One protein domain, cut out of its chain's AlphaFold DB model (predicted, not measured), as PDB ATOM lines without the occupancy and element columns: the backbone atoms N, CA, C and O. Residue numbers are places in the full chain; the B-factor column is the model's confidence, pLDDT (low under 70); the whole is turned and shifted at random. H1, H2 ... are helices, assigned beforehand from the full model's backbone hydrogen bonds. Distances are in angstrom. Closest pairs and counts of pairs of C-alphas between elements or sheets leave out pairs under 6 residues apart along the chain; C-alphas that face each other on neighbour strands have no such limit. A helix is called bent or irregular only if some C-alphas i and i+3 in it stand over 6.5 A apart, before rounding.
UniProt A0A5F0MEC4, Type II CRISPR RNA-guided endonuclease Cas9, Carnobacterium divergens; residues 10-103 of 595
ATOM      1  N   GLU A  10     187.454 294.290 262.522       37.34
ATOM      2  CA  GLU A  10     186.534 293.139 262.561       37.34
ATOM      3  C   GLU A  10     186.945 292.085 263.602       37.34
ATOM      4  O   GLU A  10     186.093 291.480 264.251       37.34
ATOM      5  N   CYS A  11     188.247 291.942 263.875       36.00
ATOM      6  CA  CYS A  11     188.736 291.084 264.958       36.00
ATOM      7  C   CYS A  11     188.365 291.648 266.347       36.00
ATOM      8  O   CYS A  11     188.061 290.888 267.269       36.00
ATOM      9  N   PHE A  12     188.300 292.981 266.476       31.72
ATOM     10  CA  PHE A  12     187.775 293.646 267.669       31.72
ATOM     11  C   PHE A  12     186.261 293.484 267.797       31.72
ATOM     12  O   PHE A  12     185.806 293.248 268.902       31.72
ATOM     13  N   LEU A  13     185.492 293.493 266.704       34.81
ATOM     14  CA  LEU A  13     184.050 293.213 266.745       34.81
ATOM     15  C   LEU A  13     183.742 291.762 267.133       34.81
ATOM     16  O   LEU A  13     182.817 291.537 267.903       34.81
ATOM     17  N   CYS A  14     184.532 290.775 266.699       38.47
ATOM     18  CA  CYS A  14     184.395 289.399 267.193       38.47
ATOM     19  C   CYS A  14     184.804 289.269 268.666       38.47
ATOM     20  O   CYS A  14     184.137 288.563 269.422       38.47
ATOM     21  N   TYR A  15     185.871 289.947 269.102       35.91
ATOM     22  CA  TYR A  15     186.283 289.935 270.507       35.91
ATOM     23  C   TYR A  15     185.306 290.710 271.399       35.91
ATOM     24  O   TYR A  15     185.023 290.264 272.502       35.91
ATOM     25  N   ASP A  16     184.729 291.808 270.918       33.25
ATOM     26  CA  ASP A  16     183.691 292.592 271.587       33.25
ATOM     27  C   ASP A  16     182.358 291.846 271.592       33.25
ATOM     28  O   ASP A  16     181.737 291.765 272.637       33.25
ATOM     29  N   PHE A  17     181.952 291.157 270.525       40.00
ATOM     30  CA  PHE A  17     180.760 290.298 270.564       40.00
ATOM     31  C   PHE A  17     180.946 289.105 271.523       40.00
ATOM     32  O   PHE A  17     180.021 288.708 272.227       40.00
ATOM     33  N   LEU A  18     182.169 288.567 271.625       38.47
ATOM     34  CA  LEU A  18     182.520 287.485 272.555       38.47
ATOM     35  C   LEU A  18     182.859 287.964 273.983       38.47
ATOM     36  O   LEU A  18     182.934 287.117 274.881       38.47
ATOM     37  N   SER A  19     183.090 289.262 274.213       35.97
ATOM     38  CA  SER A  19     183.448 289.850 275.521       35.97
ATOM     39  C   SER A  19     182.352 290.742 276.115       35.97
ATOM     40  O   SER A  19     182.294 290.896 277.336       35.97
ATOM     41  N   GLN A  20     181.425 291.246 275.294       33.78
ATOM     42  CA  GLN A  20     180.205 291.944 275.713       33.78
ATOM     43  C   GLN A  20     179.149 290.989 276.277       33.78
ATOM     44  O   GLN A  20     178.234 291.434 276.969       33.78
ATOM     45  N   THR A  21     179.316 289.672 276.125       38.88
ATOM     46  CA  THR A  21     178.606 288.677 276.941       38.88
ATOM     47  C   THR A  21     179.198 288.632 278.355       38.88
ATOM     48  O   THR A  21     179.712 287.611 278.818       38.88
ATOM     49  N   LYS A  22     179.162 289.769 279.055       38.72
ATOM     50  CA  LYS A  22     179.285 289.823 280.507       38.72
ATOM     51  C   LYS A  22     177.976 289.315 281.094       38.72
ATOM     52  O   LYS A  22     177.050 290.092 281.299       38.72
ATOM     53  N   LYS A  23     177.920 288.015 281.372       34.53
ATOM     54  CA  LYS A  23     177.271 287.442 282.556       34.53
ATOM     55  C   LYS A  23     177.547 285.946 282.607       34.53
ATOM     56  O   LYS A  23     177.673 285.277 281.589       34.53
ATOM     57  N   SER A  24     177.689 285.486 283.838       39.25
ATOM     58  CA  SER A  24     177.874 284.125 284.322       39.25
ATOM     59  C   SER A  24     176.711 283.205 283.939       39.25
ATOM     60  O   SER A  24     175.999 282.716 284.813       39.25
ATOM     61  N   ASP A  25     176.489 283.006 282.643       40.88
ATOM     62  CA  ASP A  25     175.426 282.150 282.145       40.88
ATOM     63  C   ASP A  25     176.020 280.952 281.402       40.88
ATOM     64  O   ASP A  25     176.893 281.072 280.536       40.88
ATOM     65  N   SER A  26     175.577 279.756 281.785       45.25
ATOM     66  CA  SER A  26     176.125 278.479 281.301       45.25
ATOM     67  C   SER A  26     176.036 278.319 279.773       45.25
ATOM     68  O   SER A  26     176.822 277.583 279.169       45.25
ATOM     69  N   SER A  27     175.124 279.061 279.139       46.06
ATOM     70  CA  SER A  27     174.857 279.079 277.702       46.06
ATOM     71  C   SER A  27     176.015 279.660 276.877       46.06
ATOM     72  O   SER A  27     176.399 279.070 275.867       46.06
ATOM     73  N   THR A  28     176.655 280.751 277.315       53.00
ATOM     74  CA  THR A  28     177.718 281.441 276.554       53.00
ATOM     75  C   THR A  28     178.988 280.597 276.414       53.00
ATOM     76  O   THR A  28     179.639 280.589 275.365       53.00
ATOM     77  N   TYR A  29     179.333 279.837 277.454       55.41
ATOM     78  CA  TYR A  29     180.448 278.895 277.402       55.41
ATOM     79  C   TYR A  29     180.166 277.756 276.420       55.41
ATOM     80  O   TYR A  29     181.038 277.404 275.626       55.41
ATOM     81  N   LEU A  30     178.942 277.214 276.431       54.22
ATOM     82  CA  LEU A  30     178.517 276.155 275.514       54.22
ATOM     83  C   LEU A  30     178.682 276.555 274.040       54.22
ATOM     84  O   LEU A  30     179.217 275.761 273.267       54.22
ATOM     85  N   PHE A  31     178.325 277.789 273.675       63.94
ATOM     86  CA  PHE A  31     178.501 278.290 272.308       63.94
ATOM     87  C   PHE A  31     179.976 278.376 271.895       63.94
ATOM     88  O   PHE A  31     180.357 277.809 270.869       63.94
ATOM     89  N   LYS A  32     180.845 278.972 272.727       69.75
ATOM     90  CA  LYS A  32     182.301 279.026 272.468       69.75
ATOM     91  C   LYS A  32     182.917 277.630 272.294       69.75
ATOM     92  O   LYS A  32     183.824 277.448 271.474       69.75
ATOM     93  N   PHE A  33     182.415 276.633 273.025       75.38
ATOM     94  CA  PHE A  33     182.869 275.248 272.897       75.38
ATOM     95  C   PHE A  33     182.440 274.591 271.591       75.38
ATOM     96  O   PHE A  33     183.277 273.958 270.951       75.38
ATOM     97  N   GLU A  34     181.178 274.724 271.185       80.38
ATOM     98  CA  GLU A  34     180.710 274.102 269.945       80.38
ATOM     99  C   GLU A  34     181.385 274.719 268.717       80.38
ATOM    100  O   GLU A  34     181.809 273.967 267.838       80.38
ATOM    101  N   TYR A  35     181.624 276.039 268.703       85.75
ATOM    102  CA  TYR A  35     182.417 276.660 267.637       85.75
ATOM    103  C   TYR A  35     183.814 276.046 267.558       85.75
ATOM    104  O   TYR A  35     184.237 275.562 266.508       85.75
ATOM    105  N   SER A  36     184.509 275.981 268.696       83.00
ATOM    106  CA  SER A  36     185.859 275.420 268.768       83.00
ATOM    107  C   SER A  36     185.889 273.941 268.371       83.00
ATOM    108  O   SER A  36     186.817 273.495 267.697       83.00
ATOM    109  N   ARG A  37     184.862 273.170 268.748       85.62
ATOM    110  CA  ARG A  37     184.732 271.748 268.417       85.62
ATOM    111  C   ARG A  37     184.548 271.540 266.917       85.62
ATOM    112  O   ARG A  37     185.242 270.698 266.354       85.62
ATOM    113  N   ILE A  38     183.665 272.308 266.276       88.19
ATOM    114  CA  ILE A  38     183.437 272.238 264.826       88.19
ATOM    115  C   ILE A  38     184.721 272.611 264.076       88.19
ATOM    116  O   ILE A  38     185.173 271.853 263.218       88.19
ATOM    117  N   LEU A  39     185.373 273.710 264.466       88.25
ATOM    118  CA  LEU A  39     186.625 274.166 263.849       88.25
ATOM    119  C   LEU A  39     187.789 273.177 264.019       88.25
ATOM    120  O   LEU A  39     188.685 273.148 263.175       88.25
ATOM    121  N   THR A  40     187.780 272.364 265.083       87.69
ATOM    122  CA  THR A  40     188.814 271.345 265.338       87.69
ATOM    123  C   THR A  40     188.522 270.014 264.634       87.69
ATOM    124  O   THR A  40     189.449 269.367 264.153       87.69
ATOM    125  N   LEU A  41     187.261 269.561 264.596       87.88
ATOM    126  CA  LEU A  41     186.893 268.241 264.056       87.88
ATOM    127  C   LEU A  41     186.735 268.226 262.533       87.88
ATOM    128  O   LEU A  41     186.980 267.193 261.912       87.88
ATOM    129  N   TYR A  42     186.319 269.345 261.937       88.44
ATOM    130  CA  TYR A  42     186.020 269.433 260.512       88.44
ATOM    131  C   TYR A  42     187.043 270.328 259.819       88.44
ATOM    132  O   TYR A  42     187.269 271.465 260.229       88.44
ATOM    133  N   SER A  43     187.659 269.815 258.755       83.50
ATOM    134  CA  SER A  43     188.733 270.496 258.019       83.50
ATOM    135  C   SER A  43     188.281 271.175 256.726       83.50
ATOM    136  O   SER A  43     189.007 272.015 256.215       83.50
ATOM    137  N   SER A  44     187.110 270.815 256.186       89.31
ATOM    138  CA  SER A  44     186.575 271.422 254.960       89.31
ATOM    139  C   SER A  44     185.538 272.490 255.275       89.31
ATOM    140  O   SER A  44     184.699 272.292 256.156       89.31
ATOM    141  N   ASP A  45     185.532 273.569 254.495       90.31
ATOM    142  CA  ASP A  45     184.559 274.656 254.648       90.31
ATOM    143  C   ASP A  45     183.129 274.151 254.497       90.31
ATOM    144  O   ASP A  45     182.268 274.479 255.303       90.31
ATOM    145  N   LYS A  46     182.882 273.253 253.534       91.69
ATOM    146  CA  LYS A  46     181.574 272.607 253.366       91.69
ATOM    147  C   LYS A  46     181.151 271.839 254.623       91.69
ATOM    148  O   LYS A  46     180.010 271.959 255.058       91.69
ATOM    149  N   GLY A  47     182.060 271.060 255.211       89.69
ATOM    150  CA  GLY A  47     181.786 270.319 256.444       89.69
ATOM    151  C   GLY A  47     181.511 271.250 257.625       89.69
ATOM    152  O   GLY A  47     180.540 271.048 258.346       89.69
ATOM    153  N   ARG A  48     182.318 272.306 257.778       90.88
ATOM    154  CA  ARG A  48     182.141 273.328 258.819       90.88
ATOM    155  C   ARG A  48     180.806 274.054 258.677       90.88
ATOM    156  O   ARG A  48     180.058 274.094 259.645       90.88
ATOM    157  N   LYS A  49     180.482 274.554 257.477       90.31
ATOM    158  CA  LYS A  49     179.207 275.218 257.158       90.31
ATOM    159  C   LYS A  49     178.018 274.339 257.534       90.31
ATOM    160  O   LYS A  49     177.151 274.773 258.284       90.31
ATOM    161  N   ASN A  50     178.017 273.080 257.096       90.62
ATOM    162  CA  ASN A  50     176.939 272.141 257.407       90.62
ATOM    163  C   ASN A  50     176.731 271.971 258.920       90.62
ATOM    164  O   ASN A  50     175.596 271.981 259.390       90.62
ATOM    165  N   GLU A  51     177.806 271.822 259.693       90.44
ATOM    166  CA  GLU A  51     177.721 271.631 261.146       90.44
ATOM    167  C   GLU A  51     177.339 272.922 261.881       90.44
ATOM    168  O   GLU A  51     176.540 272.875 262.815       90.44
ATOM    169  N   PHE A  52     177.844 274.080 261.443       89.25
ATOM    170  CA  PHE A  52     177.455 275.380 261.993       89.25
ATOM    171  C   PHE A  52     175.967 275.663 261.785       89.25
ATOM    172  O   PHE A  52     175.276 276.015 262.742       89.25
ATOM    173  N   TYR A  53     175.459 275.453 260.568       88.38
ATOM    174  CA  TYR A  53     174.052 275.684 260.253       88.38
ATOM    175  C   TYR A  53     173.134 274.671 260.939       88.38
ATOM    176  O   TYR A  53     172.135 275.063 261.535       88.38
ATOM    177  N   SER A  54     173.486 273.381 260.918       85.56
ATOM    178  CA  SER A  54     172.629 272.333 261.491       85.56
ATOM    179  C   SER A  54     172.586 272.329 263.018       85.56
ATOM    180  O   SER A  54     171.541 272.014 263.584       85.56
ATOM    181  N   ARG A  55     173.693 272.650 263.705       82.62
ATOM    182  CA  ARG A  55     173.759 272.567 265.175       82.62
ATOM    183  C   ARG A  55     173.529 273.883 265.888       82.62
ATOM    184  O   ARG A  55     173.018 273.864 267.003       82.62
ATOM    185  N   LEU A  56     173.993 274.989 265.310       80.50
ATOM    186  CA  LEU A  56     174.077 276.270 266.014       80.50
ATOM    187  C   LEU A  56     173.203 277.356 265.392       80.50
ATOM    188  O   LEU A  56     173.061 278.402 266.016       80.50
ATOM    189  N   ALA A  57     172.626 277.110 264.206       79.50
ATOM    190  CA  ALA A  57     171.747 278.040 263.493       79.50
ATOM    191  C   ALA A  57     172.306 279.477 263.450       79.50
ATOM    192  O   ALA A  57     171.575 280.450 263.632       79.50
ATOM    193  N   ILE A  58     173.626 279.608 263.266       80.38
ATOM    194  CA  ILE A  58     174.296 280.910 263.264       80.38
ATOM    195  C   ILE A  58     174.184 281.608 261.900       80.38
ATOM    196  O   ILE A  58     174.171 280.918 260.877       80.38
ATOM    197  N   PRO A  59     174.134 282.957 261.871       84.88
ATOM    198  CA  PRO A  59     174.069 283.724 260.629       84.88
ATOM    199  C   PRO A  59     175.253 283.444 259.700       84.88
ATOM    200  O   PRO A  59     176.373 283.222 260.165       84.88
ATOM    201  N   GLU A  60     175.015 283.519 258.390       86.50
ATOM    202  CA  GLU A  60     176.036 283.271 257.361       86.50
ATOM    203  C   GLU A  60     177.253 284.192 257.514       86.50
ATOM    204  O   GLU A  60     178.384 283.724 257.445       86.50
ATOM    205  N   GLU A  61     177.043 285.462 257.860       87.00
ATOM    206  CA  GLU A  61     178.118 286.428 258.130       87.00
ATOM    207  C   GLU A  61     179.083 285.943 259.227       87.00
ATOM    208  O   GLU A  61     180.303 286.050 259.098       87.00
ATOM    209  N   VAL A  62     178.542 285.344 260.293       84.50
ATOM    210  CA  VAL A  62     179.341 284.793 261.397       84.50
ATOM    211  C   VAL A  62     180.063 283.526 260.952       84.50
ATOM    212  O   VAL A  62     181.213 283.308 261.329       84.50
ATOM    213  N   VAL A  63     179.416 282.685 260.140       85.81
ATOM    214  CA  VAL A  63     180.051 281.483 259.587       85.81
ATOM    215  C   VAL A  63     181.242 281.859 258.717       85.81
ATOM    216  O   VAL A  63     182.328 281.334 258.950       85.81
ATOM    217  N   GLU A  64     181.076 282.796 257.785       88.50
ATOM    218  CA  GLU A  64     182.158 283.265 256.913       88.50
ATOM    219  C   GLU A  64     183.333 283.848 257.714       88.50
ATOM    220  O   GLU A  64     184.486 283.549 257.411       88.50
ATOM    221  N   ALA A  65     183.066 284.579 258.803       87.31
ATOM    222  CA  ALA A  65     184.112 285.087 259.695       87.31
ATOM    223  C   ALA A  65     184.854 283.979 260.475       87.31
ATOM    224  O   ALA A  65     186.029 284.133 260.820       87.31
ATOM    225  N   LEU A  66     184.194 282.851 260.763       86.94
ATOM    226  CA  LEU A  66     184.782 281.726 261.498       86.94
ATOM    227  C   LEU A  66     185.593 280.774 260.608       86.94
ATOM    228  O   LEU A  66     186.518 280.133 261.109       86.94
ATOM    229  N   LEU A  67     185.276 280.657 259.315       87.31
ATOM    230  CA  LEU A  67     185.934 279.710 258.400       87.31
ATOM    231  C   LEU A  67     187.466 279.844 258.320       87.31
ATOM    232  O   LEU A  67     188.132 278.802 258.317       87.31
ATOM    233  N   PRO A  68     188.061 281.056 258.330       85.25
ATOM    234  CA  PRO A  68     189.516 281.219 258.325       85.25
ATOM    235  C   PRO A  68     190.209 280.694 259.594       85.25
ATOM    236  O   PRO A  68     191.418 280.435 259.582       85.25
ATOM    237  N   ILE A  69     189.477 280.532 260.701       84.62
ATOM    238  CA  ILE A  69     190.033 280.107 261.989       84.62
ATOM    239  C   ILE A  69     190.298 278.599 261.968       84.62
ATOM    240  O   ILE A  69     189.454 277.793 261.585       84.62
ATOM    241  N   ASN A  70     191.487 278.191 262.419       79.75
ATOM    242  CA  ASN A  70     191.904 276.792 262.406       79.75
ATOM    243  C   ASN A  70     192.422 276.328 263.768       79.75
ATOM    244  O   ASN A  70     193.408 276.849 264.291       79.75
ATOM    245  N   PHE A  71     191.798 275.275 264.296       82.44
ATOM    246  CA  PHE A  71     192.252 274.556 265.482       82.44
ATOM    247  C   PHE A  71     192.670 273.133 265.109       82.44
ATOM    248  O   PHE A  71     192.108 272.523 264.208       82.44
ATOM    249  N   SER A  72     193.691 272.605 265.784       77.75
ATOM    250  CA  SER A  72     194.289 271.305 265.427       77.75
ATOM    251  C   SER A  72     194.629 270.408 266.616       77.75
ATOM    252  O   SER A  72     195.031 269.263 266.424       77.75
ATOM    253  N   LYS A  73     194.509 270.907 267.850       80.44
ATOM    254  CA  LYS A  73     194.933 270.184 269.054       80.44
ATOM    255  C   LYS A  73     193.771 269.971 270.006       80.44
ATOM    256  O   LYS A  73     192.926 270.843 270.172       80.44
ATOM    257  N   PHE A  74     193.803 268.827 270.680       82.44
ATOM    258  CA  PHE A  74     192.869 268.468 271.738       82.44
ATOM    259  C   PHE A  74     193.555 268.569 273.100       82.44
ATOM    260  O   PHE A  74     194.754 268.309 273.227       82.44
ATOM    261  N   GLY A  75     192.785 268.937 274.123       81.25
ATOM    262  CA  GLY A  75     193.214 268.795 275.510       81.25
ATOM    263  C   GLY A  75     193.215 267.326 275.947       81.25
ATOM    264  O   GLY A  75     192.502 266.500 275.384       81.25
ATOM    265  N   ASN A  76     193.989 267.003 276.985       80.06
ATOM    266  CA  ASN A  76     194.061 265.642 277.538       80.06
ATOM    267  C   ASN A  76     192.844 265.263 278.401       80.06
ATOM    268  O   ASN A  76     192.697 264.102 278.779       80.06
ATOM    269  N   LEU A  77     191.994 266.234 278.750       82.62
ATOM    270  CA  LEU A  77     190.781 266.023 279.533       82.62
ATOM    271  C   LEU A  77     189.553 266.168 278.643       82.62
ATOM    272  O   LEU A  77     189.447 267.100 277.847       82.62
ATOM    273  N   SER A  78     188.598 265.257 278.819       84.44
ATOM    274  CA  SER A  78     187.298 265.383 278.167       84.44
ATOM    275  C   SER A  78     186.554 266.619 278.679       84.44
ATOM    276  O   SER A  78     186.711 267.022 279.834       84.44
ATOM    277  N   LEU A  79     185.671 267.180 277.849       81.69
ATOM    278  CA  LEU A  79     184.800 268.289 278.255       81.69
ATOM    279  C   LEU A  79     183.973 267.934 279.500       81.69
ATOM    280  O   LEU A  79     183.804 268.763 280.390       81.69
ATOM    281  N   LYS A  80     183.504 266.682 279.592       85.50
ATOM    282  CA  LYS A  80     182.760 266.174 280.753       85.50
ATOM    283  C   LYS A  80     183.600 266.232 282.031       85.50
ATOM    284  O   LYS A  80     183.083 266.647 283.062       85.50
ATOM    285  N   ALA A  81     184.873 265.845 281.956       87.12
ATOM    286  CA  ALA A  81     185.781 265.926 283.094       87.12
ATOM    287  C   ALA A  81     186.076 267.383 283.467       87.12
ATOM    288  O   ALA A  81     185.927 267.754 284.626       87.12
ATOM    289  N   MET A  82     186.404 268.232 282.488       86.75
ATOM    290  CA  MET A  82     186.695 269.646 282.742       86.75
ATOM    291  C   MET A  82     185.520 270.375 283.399       86.75
ATOM    292  O   MET A  82     185.731 271.066 284.387       86.75
ATOM    293  N   ARG A  83     184.280 270.158 282.935       87.31
ATOM    294  CA  ARG A  83     183.078 270.768 283.538       87.31
ATOM    295  C   ARG A  83     182.892 270.428 285.015       87.31
ATOM    296  O   ARG A  83     182.333 271.233 285.745       87.31
ATOM    297  N   LYS A  84     183.340 269.251 285.453       89.38
ATOM    298  CA  LYS A  84     183.282 268.860 286.865       89.38
ATOM    299  C   LYS A  84     184.475 269.362 287.675       89.38
ATOM    300  O   LYS A  84     184.319 269.587 288.862       89.38
ATOM    301  N   ILE A  85     185.652 269.498 287.060       89.38
ATOM    302  CA  ILE A  85     186.899 269.875 287.749       89.38
ATOM    303  C   ILE A  85     187.027 271.398 287.900       89.38
ATOM    304  O   ILE A  85     187.465 271.863 288.946       89.38
ATOM    305  N   ILE A  86     186.651 272.171 286.873       90.38
ATOM    306  CA  ILE A  86     186.822 273.634 286.838       90.38
ATOM    307  C   ILE A  86     186.191 274.348 288.047       90.38
ATOM    308  O   ILE A  86     186.902 275.159 288.630       90.38
ATOM    309  N   PRO A  87     184.962 274.025 288.500       92.94
ATOM    310  CA  PRO A  87     184.376 274.696 289.664       92.94
ATOM    311  C   PRO A  87     185.259 274.611 290.917       92.94
ATOM    312  O   PRO A  87     185.443 275.590 291.628       92.94
ATOM    313  N   TYR A  88     185.891 273.460 291.150       92.25
ATOM    314  CA  TYR A  88     186.802 273.270 292.278       92.25
ATOM    315  C   TYR A  88     188.132 274.019 292.107       92.25
ATOM    316  O   TYR A  88     188.714 274.471 293.091       92.25
ATOM    317  N   LEU A  89     188.612 274.176 290.869       91.06
ATOM    318  CA  LEU A  89     189.774 275.024 290.577       91.06
ATOM    319  C   LEU A  89     189.459 276.505 290.833       91.06
ATOM    320  O   LEU A  89     190.301 277.221 291.367       91.06
ATOM    321  N   GLU A  90     188.252 276.959 290.487       90.75
ATOM    322  CA  GLU A  90     187.784 278.331 290.743       90.75
ATOM    323  C   GLU A  90     187.654 278.627 292.245       90.75
ATOM    324  O   GLU A  90     187.850 279.763 292.666       90.75
ATOM    325  N   MET A  91     187.425 277.596 293.067       93.00
ATOM    326  CA  MET A  91     187.478 277.677 294.534       93.00
ATOM    327  C   MET A  91     188.912 277.754 295.096       93.00
ATOM    328  O   MET A  91     189.088 277.838 296.309       93.00
ATOM    329  N   GLY A  92     189.940 277.720 294.242       92.44
ATOM    330  CA  GLY A  92     191.349 277.820 294.631       92.44
ATOM    331  C   GLY A  92     192.027 276.486 294.947       92.44
ATOM    332  O   GLY A  92     193.181 276.487 295.377       92.44
ATOM    333  N   LEU A  93     191.359 275.347 294.726       92.94
ATOM    334  CA  LEU A  93     191.976 274.037 294.942       92.94
ATOM    335  C   LEU A  93     193.040 273.745 293.884       92.94
ATOM    336  O   LEU A  93     192.897 274.080 292.704       92.94
ATOM    337  N   VAL A  94     194.100 273.037 294.281       92.56
ATOM    338  CA  VAL A  94     195.079 272.532 293.312       92.56
ATOM    339  C   VAL A  94     194.458 271.424 292.460       92.56
ATOM    340  O   VAL A  94     193.567 270.699 292.903       92.56
ATOM    341  N   TYR A  95     194.963 271.228 291.238       89.44
ATOM    342  CA  TYR A  95     194.410 270.256 290.280       89.44
ATOM    343  C   TYR A  95     194.164 268.862 290.870       89.44
ATOM    344  O   TYR A  95     193.141 268.244 290.582       89.44
ATOM    345  N   SER A  96     195.078 268.367 291.709       87.56
ATOM    346  CA  SER A  96     194.924 267.057 292.337       87.56
ATOM    347  C   SER A  96     193.716 266.975 293.264       87.56
ATOM    348  O   SER A  96     193.023 265.966 293.265       87.56
ATOM    349  N   GLU A  97     193.469 268.024 294.042       90.06
ATOM    350  CA  GLU A  97     192.346 268.099 294.976       90.06
ATOM    351  C   GLU A  97     191.044 268.317 294.211       90.06
ATOM    352  O   GLU A  97     190.086 267.582 294.425       90.06
ATOM    353  N   ALA A  98     191.048 269.238 293.244       91.56
ATOM    354  CA  ALA A  98     189.908 269.511 292.377       91.56
ATOM    355  C   ALA A  98     189.443 268.262 291.610       91.56
ATOM    356  O   ALA A  98     188.250 267.974 291.545       91.56
ATOM    357  N   ALA A  99     190.375 267.480 291.059       89.81
ATOM    358  CA  ALA A  99     190.049 266.236 290.370       89.81
ATOM    359  C   ALA A  99     189.472 265.178 291.321       89.81
ATOM    360  O   ALA A  99     188.476 264.537 290.981       89.81
ATOM    361  N   THR A 100     190.043 265.034 292.522       90.44
ATOM    362  CA  THR A 100     189.529 264.110 293.541       90.44
ATOM    363  C   THR A 100     188.133 264.518 294.022       90.44
ATOM    364  O   THR A 100     187.248 263.666 294.059       90.44
ATOM    365  N   GLN A 101     187.886 265.803 294.293       91.56
ATOM    366  CA  GLN A 101     186.553 266.300 294.664       91.56
ATOM    367  C   GLN A 101     185.532 266.168 293.523       91.56
ATOM    368  O   GLN A 101     184.360 265.883 293.757       91.56
ATOM    369  N   ALA A 102     185.978 266.265 292.269       89.81
ATOM    370  CA  ALA A 102     185.156 265.990 291.091       89.81
ATOM    371  C   ALA A 102     184.835 264.495 290.873       89.81
ATOM    372  O   ALA A 102     184.137 264.152 289.910       89.81
ATOM    373  N   GLY A 103     185.332 263.606 291.742       89.38
ATOM    374  CA  GLY A 103     185.134 262.160 291.658       89.38
ATOM    375  C   GLY A 103     186.013 261.477 290.608       89.38
ATOM    376  O   GLY A 103     185.667 260.399 290.131       89.38
TER     377      GLY A 103
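This is residues 10 to 103 of the 595 residues of the protein "Type II CRISPR RNA-guided endonuclease Cas9" of Carnobacterium divergens (UniProt A0A5F0MEC4). The model has two lobes, loosely joined: a larger one built on a helical hairpin of H2 and H3, with H4 close to H3 and H1 set off from the hairpin near H4, and a smaller one in which H6 packs nearly at a right angle on H5. A long link, residues 67 to 78, leads from H4 to the smaller lobe, and residues 22 to 27 stick out. The 94 printed residues include six named helices, H1 to H6 in chain order, and no named strand; the class is all helix. The whole is loose, with a radius of gyration of the C-alphas of 15.8 A, and elongated, spanning 43 by 28 by 21 A.

H2, residues 26 to 41, is the longest helix and touches H3, residues 45 to 56, with the closest C-alphas, those of Ile 38 and Arg 48, 6.2 A apart. The two form a helical hairpin, at a shallow tilt of 22 degrees, opposite ways. H4, residues 60 to 66, is close to H3 but not clearly touching it; the closest C-alphas, those of Lys 49 and Val 63, are 6.8 A apart, at a steep tilt of 64 degrees. H2 and H4 are only just apart, at 8.1 A. H1, residues 10 to 19, touches no helix; H1 and H4 are near each other, with 5 pairs of C-alphas within 10 A, while H1 and H2 are only just apart, at 8.5 A. H5, residues 79 to 90, touches H6, residues 95 to 101, with residues 85 to 89 alone; the closest C-alphas, those of Tyr 88 and Ala 98, are 4.9 A apart, and the lines are about perpendicular, at 77 degrees. H5 and H6 are apart from H2 and H3. In H1, H2, H3, H4 and H6 every O i to N i+4 pair is within hydrogen-bond range; in H5 5 of 8 are.

H2 measures 22.8 A from C-alpha 26 at (176.125, 278.479, 281.301) to C-alpha 41. H3 measures 15.5 A, H5 16.3 A and H1 13.7 A, the last beginning with C-alpha 10 at (186.534, 293.139, 262.561). H4 and H6 measure 9.8 A each, and H6 ends with C-alpha 101 at (186.553, 266.300, 294.664). H5 is irregular, but only just: C-alphas 84 and 87 are 6.6 A apart.

The two C-alphas farthest apart, those of Glu 60 and Glu 97, are 43.7 A apart. The printed part has no cut. The link from H4 to H5 is long, with 12 residues; H1 to H2 is a short link, and the others are tight. The mean pLDDT of the printed part is 76.0, and residues 10 to 32 are under 70.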